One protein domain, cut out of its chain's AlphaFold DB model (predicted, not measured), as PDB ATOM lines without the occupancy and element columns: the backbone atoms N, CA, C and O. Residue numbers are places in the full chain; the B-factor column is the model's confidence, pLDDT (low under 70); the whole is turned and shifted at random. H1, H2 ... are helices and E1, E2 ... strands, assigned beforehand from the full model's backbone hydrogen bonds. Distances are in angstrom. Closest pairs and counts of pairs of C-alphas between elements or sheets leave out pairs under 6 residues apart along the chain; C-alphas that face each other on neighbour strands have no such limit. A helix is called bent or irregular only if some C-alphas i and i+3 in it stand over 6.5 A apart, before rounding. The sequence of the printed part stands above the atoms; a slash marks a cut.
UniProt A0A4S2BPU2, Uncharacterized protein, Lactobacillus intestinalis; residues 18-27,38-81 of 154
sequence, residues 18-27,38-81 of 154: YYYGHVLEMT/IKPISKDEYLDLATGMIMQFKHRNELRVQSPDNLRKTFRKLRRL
ATOM      1  N   TYR A  18     -27.548-137.068  -3.043       90.44
ATOM      2  CA  TYR A  18     -26.851-138.252  -2.555       90.44
ATOM      3  C   TYR A  18     -27.859-139.179  -1.885       90.44
ATOM      4  O   TYR A  18     -28.513-138.791  -0.920       90.44
ATOM      5  N   TYR A  19     -27.938-140.415  -2.369       90.19
ATOM      6  CA  TYR A  19     -28.726-141.471  -1.746       90.19
ATOM      7  C   TYR A  19     -27.792-142.446  -1.025       90.19
ATOM      8  O   TYR A  19     -26.861-142.976  -1.633       90.19
ATOM      9  N   TYR A  20     -27.993-142.649   0.277       88.00
ATOM     10  CA  TYR A  20     -27.170-143.545   1.088       88.00
ATOM     11  C   TYR A  20     -27.986-144.176   2.220       88.00
ATOM     12  O   TYR A  20     -28.624-143.488   3.017       88.00
ATOM     13  N   GLY A  21     -27.960-145.509   2.306       83.44
ATOM     14  CA  GLY A  21     -28.808-146.252   3.237       83.44
ATOM     15  C   GLY A  21     -30.289-145.985   2.949       83.44
ATOM     16  O   GLY A  21     -30.787-146.351   1.888       83.44
ATOM     17  N   HIS A  22     -30.967-145.325   3.887       85.69
ATOM     18  CA  HIS A  22     -32.368-144.895   3.779       85.69
ATOM     19  C   HIS A  22     -32.522-143.364   3.680       85.69
ATOM     20  O   HIS A  22     -33.623-142.839   3.831       85.69
ATOM     21  N   VAL A  23     -31.422-142.631   3.486       89.00
ATOM     22  CA  VAL A  23     -31.401-141.165   3.504       89.00
ATOM     23  C   VAL A  23     -31.179-140.626   2.095       89.00
ATOM     24  O   VAL A  23     -30.251-141.038   1.397       89.00
ATOM     25  N   LEU A  24     -32.007-139.654   1.713       90.06
ATOM     26  CA  LEU A  24     -31.833-138.833   0.521       90.06
ATOM     27  C   LEU A  24     -31.399-137.427   0.948       90.06
ATOM     28  O   LEU A  24     -32.181-136.665   1.511       90.06
ATOM     29  N   GLU A  25     -30.134-137.093   0.713       89.62
ATOM     30  CA  GLU A  25     -29.584-135.761   0.963       89.62
ATOM     31  C   GLU A  25     -29.574-134.971  -0.343       89.62
ATOM     32  O   GLU A  25     -28.917-135.369  -1.303       89.62
ATOM     33  N   MET A  26     -30.258-133.832  -0.370       87.31
ATOM     34  CA  MET A  26     -30.229-132.908  -1.502       87.31
ATOM     35  C   MET A  26     -29.537-131.616  -1.087       87.31
ATOM     36  O   MET A  26     -29.816-131.052  -0.031       87.31
ATOM     37  N   THR A  27     -28.600-131.159  -1.908       83.06
ATOM     38  CA  THR A  27     -27.974-129.846  -1.777       83.06
ATOM     39  C   THR A  27     -28.350-129.029  -2.994       83.06
ATOM     40  O   THR A  27     -28.032-129.419  -4.120       83.06
ATOM     41  N   ILE A  38     -11.962-117.216 -13.875       84.12
ATOM     42  CA  ILE A  38     -10.674-117.890 -13.787       84.12
ATOM     43  C   ILE A  38     -10.768-119.280 -14.409       84.12
ATOM     44  O   ILE A  38     -11.727-120.021 -14.179       84.12
ATOM     45  N   LYS A  39      -9.745-119.656 -15.171       84.12
ATOM     46  CA  LYS A  39      -9.575-120.982 -15.760       84.12
ATOM     47  C   LYS A  39      -8.278-121.597 -15.219       84.12
ATOM     48  O   LYS A  39      -7.205-121.120 -15.578       84.12
ATOM     49  N   PRO A  40      -8.337-122.626 -14.357       84.31
ATOM     50  CA  PRO A  40      -7.132-123.259 -13.823       84.31
ATOM     51  C   PRO A  40      -6.318-123.913 -14.948       84.31
ATOM     52  O   PRO A  40      -6.881-124.613 -15.791       84.31
ATOM     53  N   ILE A  41      -5.004-123.675 -14.953       85.19
ATOM     54  CA  ILE A  41      -4.046-124.281 -15.894       85.19
ATOM     55  C   ILE A  41      -3.276-125.399 -15.189       85.19
ATOM     56  O   ILE A  41      -3.116-126.489 -15.734       85.19
ATOM     57  N   SER A  42      -2.830-125.145 -13.959       84.88
ATOM     58  CA  SER A  42      -2.068-126.093 -13.151       84.88
ATOM     59  C   SER A  42      -2.489-126.013 -11.680       84.88
ATOM     60  O   SER A  42      -3.442-125.318 -11.320       84.88
ATOM     61  N   LYS A  43      -1.793-126.752 -10.808       78.81
ATOM     62  CA  LYS A  43      -2.007-126.683  -9.356       78.81
ATOM     63  C   LYS A  43      -1.726-125.281  -8.802       78.81
ATOM     64  O   LYS A  43      -2.364-124.881  -7.829       78.81
ATOM     65  N   ASP A  44      -0.796-124.567  -9.426       85.19
ATOM     66  CA  ASP A  44      -0.267-123.303  -8.926       85.19
ATOM     67  C   ASP A  44      -0.682-122.117  -9.801       85.19
ATOM     68  O   ASP A  44      -0.633-120.987  -9.340       85.19
ATOM     69  N   GLU A  45      -1.203-122.352 -11.008       89.06
ATOM     70  CA  GLU A  45      -1.510-121.293 -11.973       89.06
ATOM     71  C   GLU A  45      -2.943-121.342 -12.507       89.06
ATOM     72  O   GLU A  45      -3.524-122.408 -12.753       89.06
ATOM     73  N   TYR A  46      -3.497-120.161 -12.772       89.19
ATOM     74  CA  TYR A  46      -4.768-119.971 -13.460       89.19
ATOM     75  C   TYR A  46      -4.691-118.826 -14.465       89.19
ATOM     76  O   TYR A  46      -3.975-117.853 -14.271       89.19
ATOM     77  N   LEU A  47      -5.467-118.938 -15.534       86.00
ATOM     78  CA  LEU A  47      -5.745-117.850 -16.458       86.00
ATOM     79  C   LEU A  47      -6.901-117.023 -15.904       86.00
ATOM     80  O   LEU A  47      -7.994-117.557 -15.712       86.00
ATOM     81  N   ASP A  48      -6.686-115.738 -15.672       86.06
ATOM     82  CA  ASP A  48      -7.780-114.797 -15.463       86.06
ATOM     83  C   ASP A  48      -8.437-114.499 -16.821       86.06
ATOM     84  O   ASP A  48      -7.796-114.017 -17.751       86.06
ATOM     85  N   LEU A  49      -9.718-114.839 -16.959       84.12
ATOM     86  CA  LEU A  49     -10.497-114.673 -18.184       84.12
ATOM     87  C   LEU A  49     -10.880-113.210 -18.444       84.12
ATOM     88  O   LEU A  49     -11.229-112.886 -19.576       84.12
ATOM     89  N   ALA A  50     -10.824-112.336 -17.434       83.38
ATOM     90  CA  ALA A  50     -11.074-110.909 -17.609       83.38
ATOM     91  C   ALA A  50      -9.845-110.179 -18.174       83.38
ATOM     92  O   ALA A  50      -9.991-109.288 -19.007       83.38
ATOM     93  N   THR A  51      -8.639-110.559 -17.737       84.81
ATOM     94  CA  THR A  51      -7.381-109.902 -18.136       84.81
ATOM     95  C   THR A  51      -6.574-110.681 -19.176       84.81
ATOM     96  O   THR A  51      -5.697-110.114 -19.823       84.81
ATOM     97  N   GLY A  52      -6.842-111.976 -19.350       85.44
ATOM     98  CA  GLY A  52      -6.069-112.871 -20.213       85.44
ATOM     99  C   GLY A  52      -4.683-113.235 -19.663       85.44
ATOM    100  O   GLY A  52      -3.901-113.862 -20.376       85.44
ATOM    101  N   MET A  53      -4.357-112.856 -18.422       86.81
ATOM    102  CA  MET A  53      -3.045-113.099 -17.817       86.81
ATOM    103  C   MET A  53      -3.005-114.397 -17.009       86.81
ATOM    104  O   MET A  53      -3.983-114.792 -16.371       86.81
ATOM    105  N   ILE A  54      -1.836-115.042 -17.002       88.88
ATOM    106  CA  ILE A  54      -1.556-116.188 -16.131       88.88
ATOM    107  C   ILE A  54      -1.166-115.655 -14.751       88.88
ATOM    108  O   ILE A  54      -0.210-114.895 -14.607       88.88
ATOM    109  N   MET A  55      -1.918-116.059 -13.736       85.75
ATOM    110  CA  MET A  55      -1.740-115.672 -12.342       85.75
ATOM    111  C   MET A  55      -1.492-116.902 -11.467       85.75
ATOM    112  O   MET A  55      -1.902-118.013 -11.791       85.75
ATOM    113  N   GLN A  56      -0.844-116.689 -10.322       86.75
ATOM    114  CA  GLN A  56      -0.526-117.743  -9.358       86.75
ATOM    115  C   GLN A  56      -1.604-117.847  -8.267       86.75
ATOM    116  O   GLN A  56      -2.083-116.836  -7.735       86.75
ATOM    117  N   PHE A  57      -1.984-119.069  -7.894       83.19
ATOM    118  CA  PHE A  57      -2.875-119.329  -6.771       83.19
ATOM    119  C   PHE A  57      -2.193-118.963  -5.451       83.19
ATOM    120  O   PHE A  57      -1.119-119.451  -5.111       83.19
ATOM    121  N   LYS A  58      -2.867-118.143  -4.637       78.56
ATOM    122  CA  LYS A  58      -2.457-117.914  -3.247       78.56
ATOM    123  C   LYS A  58      -2.924-119.081  -2.383       78.56
ATOM    124  O   LYS A  58      -4.048-119.076  -1.872       78.56
ATOM    125  N   HIS A  59      -2.060-120.077  -2.212       75.31
ATOM    126  CA  HIS A  59      -2.309-121.197  -1.306       75.31
ATOM    127  C   HIS A  59      -2.313-120.702   0.142       75.31
ATOM    128  O   HIS A  59      -1.272-120.485   0.746       75.31
ATOM    129  N   ARG A  60      -3.506-120.498   0.713       64.88
ATOM    130  CA  ARG A  60      -3.655-120.079   2.120       64.88
ATOM    131  C   ARG A  60      -3.325-121.178   3.133       64.88
ATOM    132  O   ARG A  60      -3.178-120.873   4.305       64.88
ATOM    133  N   ASN A  61      -3.267-122.434   2.695       63.09
ATOM    134  CA  ASN A  61      -3.048-123.595   3.552       63.09
ATOM    135  C   ASN A  61      -2.024-124.518   2.892       63.09
ATOM    136  O   ASN A  61      -2.220-124.914   1.744       63.09
ATOM    137  N   GLU A  62      -0.990-124.908   3.631       63.66
ATOM    138  CA  GLU A  62       0.005-125.890   3.177       63.66
ATOM    139  C   GLU A  62      -0.524-127.319   3.329       63.66
ATOM    140  O   GLU A  62      -0.315-128.182   2.474       63.66
ATOM    141  N   LEU A  63      -1.281-127.570   4.403       61.78
ATOM    142  CA  LEU A  63      -1.868-128.872   4.699       61.78
ATOM    143  C   LEU A  63      -3.386-128.835   4.548       61.78
ATOM    144  O   LEU A  63      -4.074-127.954   5.062       61.78
ATOM    145  N   ARG A  64      -3.950-129.881   3.931       54.50
ATOM    146  CA  ARG A  64      -5.405-130.043   3.744       54.50
ATOM    147  C   ARG A  64      -6.201-129.947   5.055       54.50
ATOM    148  O   ARG A  64      -7.353-129.517   5.031       54.50
ATOM    149  N   VAL A  65      -5.584-130.336   6.174       60.69
ATOM    150  CA  VAL A  65      -6.167-130.326   7.528       60.69
ATOM    151  C   VAL A  65      -6.371-128.903   8.064       60.69
ATOM    152  O   VAL A  65      -7.246-128.694   8.897       60.69
ATOM    153  N   GLN A  66      -5.626-127.916   7.557       62.81
ATOM    154  CA  GLN A  66      -5.716-126.517   7.993       62.81
ATOM    155  C   GLN A  66      -6.972-125.803   7.464       62.81
ATOM    156  O   GLN A  66      -7.296-124.718   7.932       62.81
ATOM    157  N   SER A  67      -7.719-126.403   6.526       74.69
ATOM    158  CA  SER A  67      -8.979-125.844   6.021       74.69
ATOM    159  C   SER A  67     -10.193-126.465   6.732       74.69
ATOM    160  O   SER A  67     -10.516-127.635   6.477       74.69
ATOM    161  N   PRO A  68     -10.938-125.693   7.550       77.12
ATOM    162  CA  PRO A  68     -12.144-126.180   8.220       77.12
ATOM    163  C   PRO A  68     -13.209-126.696   7.245       77.12
ATOM    164  O   PRO A  68     -13.873-127.695   7.517       77.12
ATOM    165  N   ASP A  69     -13.348-126.069   6.075       75.38
ATOM    166  CA  ASP A  69     -14.334-126.477   5.070       75.38
ATOM    167  C   ASP A  69     -13.972-127.803   4.400       75.38
ATOM    168  O   ASP A  69     -14.839-128.654   4.187       75.38
ATOM    169  N   ASN A  70     -12.687-128.035   4.119       73.81
ATOM    170  CA  ASN A  70     -12.229-129.326   3.604       73.81
ATOM    171  C   ASN A  70     -12.426-130.444   4.631       73.81
ATOM    172  O   ASN A  70     -12.780-131.572   4.267       73.81
ATOM    173  N   LEU A  71     -12.243-130.129   5.913       77.12
ATOM    174  CA  LEU A  71     -12.482-131.062   7.001       77.12
ATOM    175  C   LEU A  71     -13.979-131.394   7.124       77.12
ATOM    176  O   LEU A  71     -14.346-132.568   7.147       77.12
ATOM    177  N   ARG A  72     -14.858-130.384   7.071       80.62
ATOM    178  CA  ARG A  72     -16.323-130.566   7.035       80.62
ATOM    179  C   ARG A  72     -16.770-131.437   5.863       80.62
ATOM    180  O   ARG A  72     -17.580-132.342   6.057       80.62
ATOM    181  N   LYS A  73     -16.225-131.212   4.661       82.69
ATOM    182  CA  LYS A  73     -16.501-132.050   3.477       82.69
ATOM    183  C   LYS A  73     -16.074-133.502   3.704       82.69
ATOM    184  O   LYS A  73     -16.833-134.419   3.394       82.69
ATOM    185  N   THR A  74     -14.892-133.710   4.284       80.19
ATOM    186  CA  THR A  74     -14.376-135.048   4.613       80.19
ATOM    187  C   THR A  74     -15.282-135.764   5.615       80.19
ATOM    188  O   THR A  74     -15.703-136.889   5.355       80.19
ATOM    189  N   PHE A  75     -15.663-135.103   6.710       82.00
ATOM    190  CA  PHE A  75     -16.571-135.683   7.702       82.00
ATOM    191  C   PHE A  75     -17.969-135.950   7.149       82.00
ATOM    192  O   PHE A  75     -18.562-136.978   7.465       82.00
ATOM    193  N   ARG A  76     -18.489-135.078   6.274       86.56
ATOM    194  CA  ARG A  76     -19.763-135.325   5.587       86.56
ATOM    195  C   ARG A  76     -19.686-136.595   4.744       86.56
ATOM    196  O   ARG A  76     -20.569-137.438   4.842       86.56
ATOM    197  N   LYS A  77     -18.610-136.770   3.972       86.06
ATOM    198  CA  LYS A  77     -18.383-137.999   3.199       86.06
ATOM    199  C   LYS A  77     -18.298-139.226   4.108       86.06
ATOM    200  O   LYS A  77     -18.941-140.228   3.817       86.06
ATOM    201  N   LEU A  78     -17.558-139.135   5.213       85.62
ATOM    202  CA  LEU A  78     -17.443-140.224   6.181       85.62
ATOM    203  C   LEU A  78     -18.808-140.610   6.768       85.62
ATOM    204  O   LEU A  78     -19.160-141.784   6.771       85.62
ATOM    205  N   ARG A  79     -19.614-139.628   7.183       86.62
ATOM    206  CA  ARG A  79     -20.979-139.857   7.676       86.62
ATOM    207  C   ARG A  79     -21.829-140.621   6.660       86.62
ATOM    208  O   ARG A  79     -22.508-141.567   7.040       86.62
ATOM    209  N   ARG A  80     -21.782-140.226   5.382       88.88
ATOM    210  CA  ARG A  80     -22.521-140.911   4.307       88.88
ATOM    211  C   ARG A  80     -22.094-142.371   4.176       88.88
ATOM    212  O   ARG A  80     -22.953-143.236   4.084       88.88
ATOM    213  N   LEU A  81     -20.789-142.646   4.219       86.50
ATOM    214  CA  LEU A  81     -20.259-144.013   4.158       86.50
ATOM    215  C   LEU A  81     -20.698-144.857   5.357       86.50
ATOM    216  O   LEU A  81     -21.090-146.003   5.167       86.50
TER     217      LEU A  81
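AT A GLANCE: This is residues 18 to 27 and 38 to 81 of the 154 residues of an uncharacterized protein of Lactobacillus intestinalis (UniProt A0A4S2BPU2). Two small strand pieces lie at opposite ends of a rod, joined by a thin bridge: at one end the hairpin E1 and E2, at the other a three-stranded antiparallel meander of E3, E4 and E5. From E5 a long link and then the helix H1 run back toward the hairpin, and the last turn of H1 comes near E1. The printed part has 54 residues, with five named strands and one named helix in the order E1 E2 E3 E4 E5 H1, and its class is mixed, helices and strands. The whole is extended, with a radius of gyration of the C-alphas of 16.7 A and spans of 48 by 23 by 14 A.

HOW THE PARTS SIT: E1, residues 18 to 20, and E2, residues 23 to 27, form an antiparallel hairpin at 164 degrees, with N 18 and O 25 within hydrogen-bond range at 2.8 A and N 25 and O 18 at 2.9 A. E3, residues 38 to 40, is apart from both E1 and E2. E3 forms an antiparallel hairpin at 153 degrees with E4, residues 45 to 48; N 39 and O 47 are 2.8 A apart. E4 forms a further antiparallel hairpin at 130 degrees with E5, residues 54 to 56; N 46 and O 55 are 2.8 A apart. E3, E4 and E5 make a meander, each strand the antiparallel neighbour of the one before; E3 and E5 are its edge strands and E4 is the inner strand. H1, residues 68 to 81, is not on this sheet, with 0 pairs of C-alphas within 10 A. H1 and E1 have 2 pairs of C-alphas within 8 A, the closest being those of Tyr 20 and Arg 80, 6.2 A apart. H1 and E2 are apart. In H1 every O i to N i+4 pair is within hydrogen-bond range.

IN THESE COORDINATES: E1 begins with C-alpha 18 at (-26.851, -138.252, -2.555) and is 6.4 A long from first to last C-alpha. E2 is the longest strand by residues, at 13.0 A. E3 begins with C-alpha 38 at (-10.674, -117.890, -13.787) and is 6.4 A long, E4 is 9.7 A and E5 is 7.0 A. H1 is 20.0 A long, is not bent, and ends with C-alpha 81 at (-20.259, -144.013, 4.158).

THE WHOLE: The two C-alphas farthest apart, those of His 22 and Met 53, are 48.3 A apart. Residues 28 to 37 are not printed, and C-alphas 27 and 38 across this cut are 24.2 A apart. The links E1 to E2, E3 to E4 and E4 to E5 are tight, and the link E5 to H1, 11 residues, is long. Residues 66 to 73 stand free, of which 68 to 73 belong to H1. The mean pLDDT of the printed part is 81.3, and residues 60 to 66 are under 70.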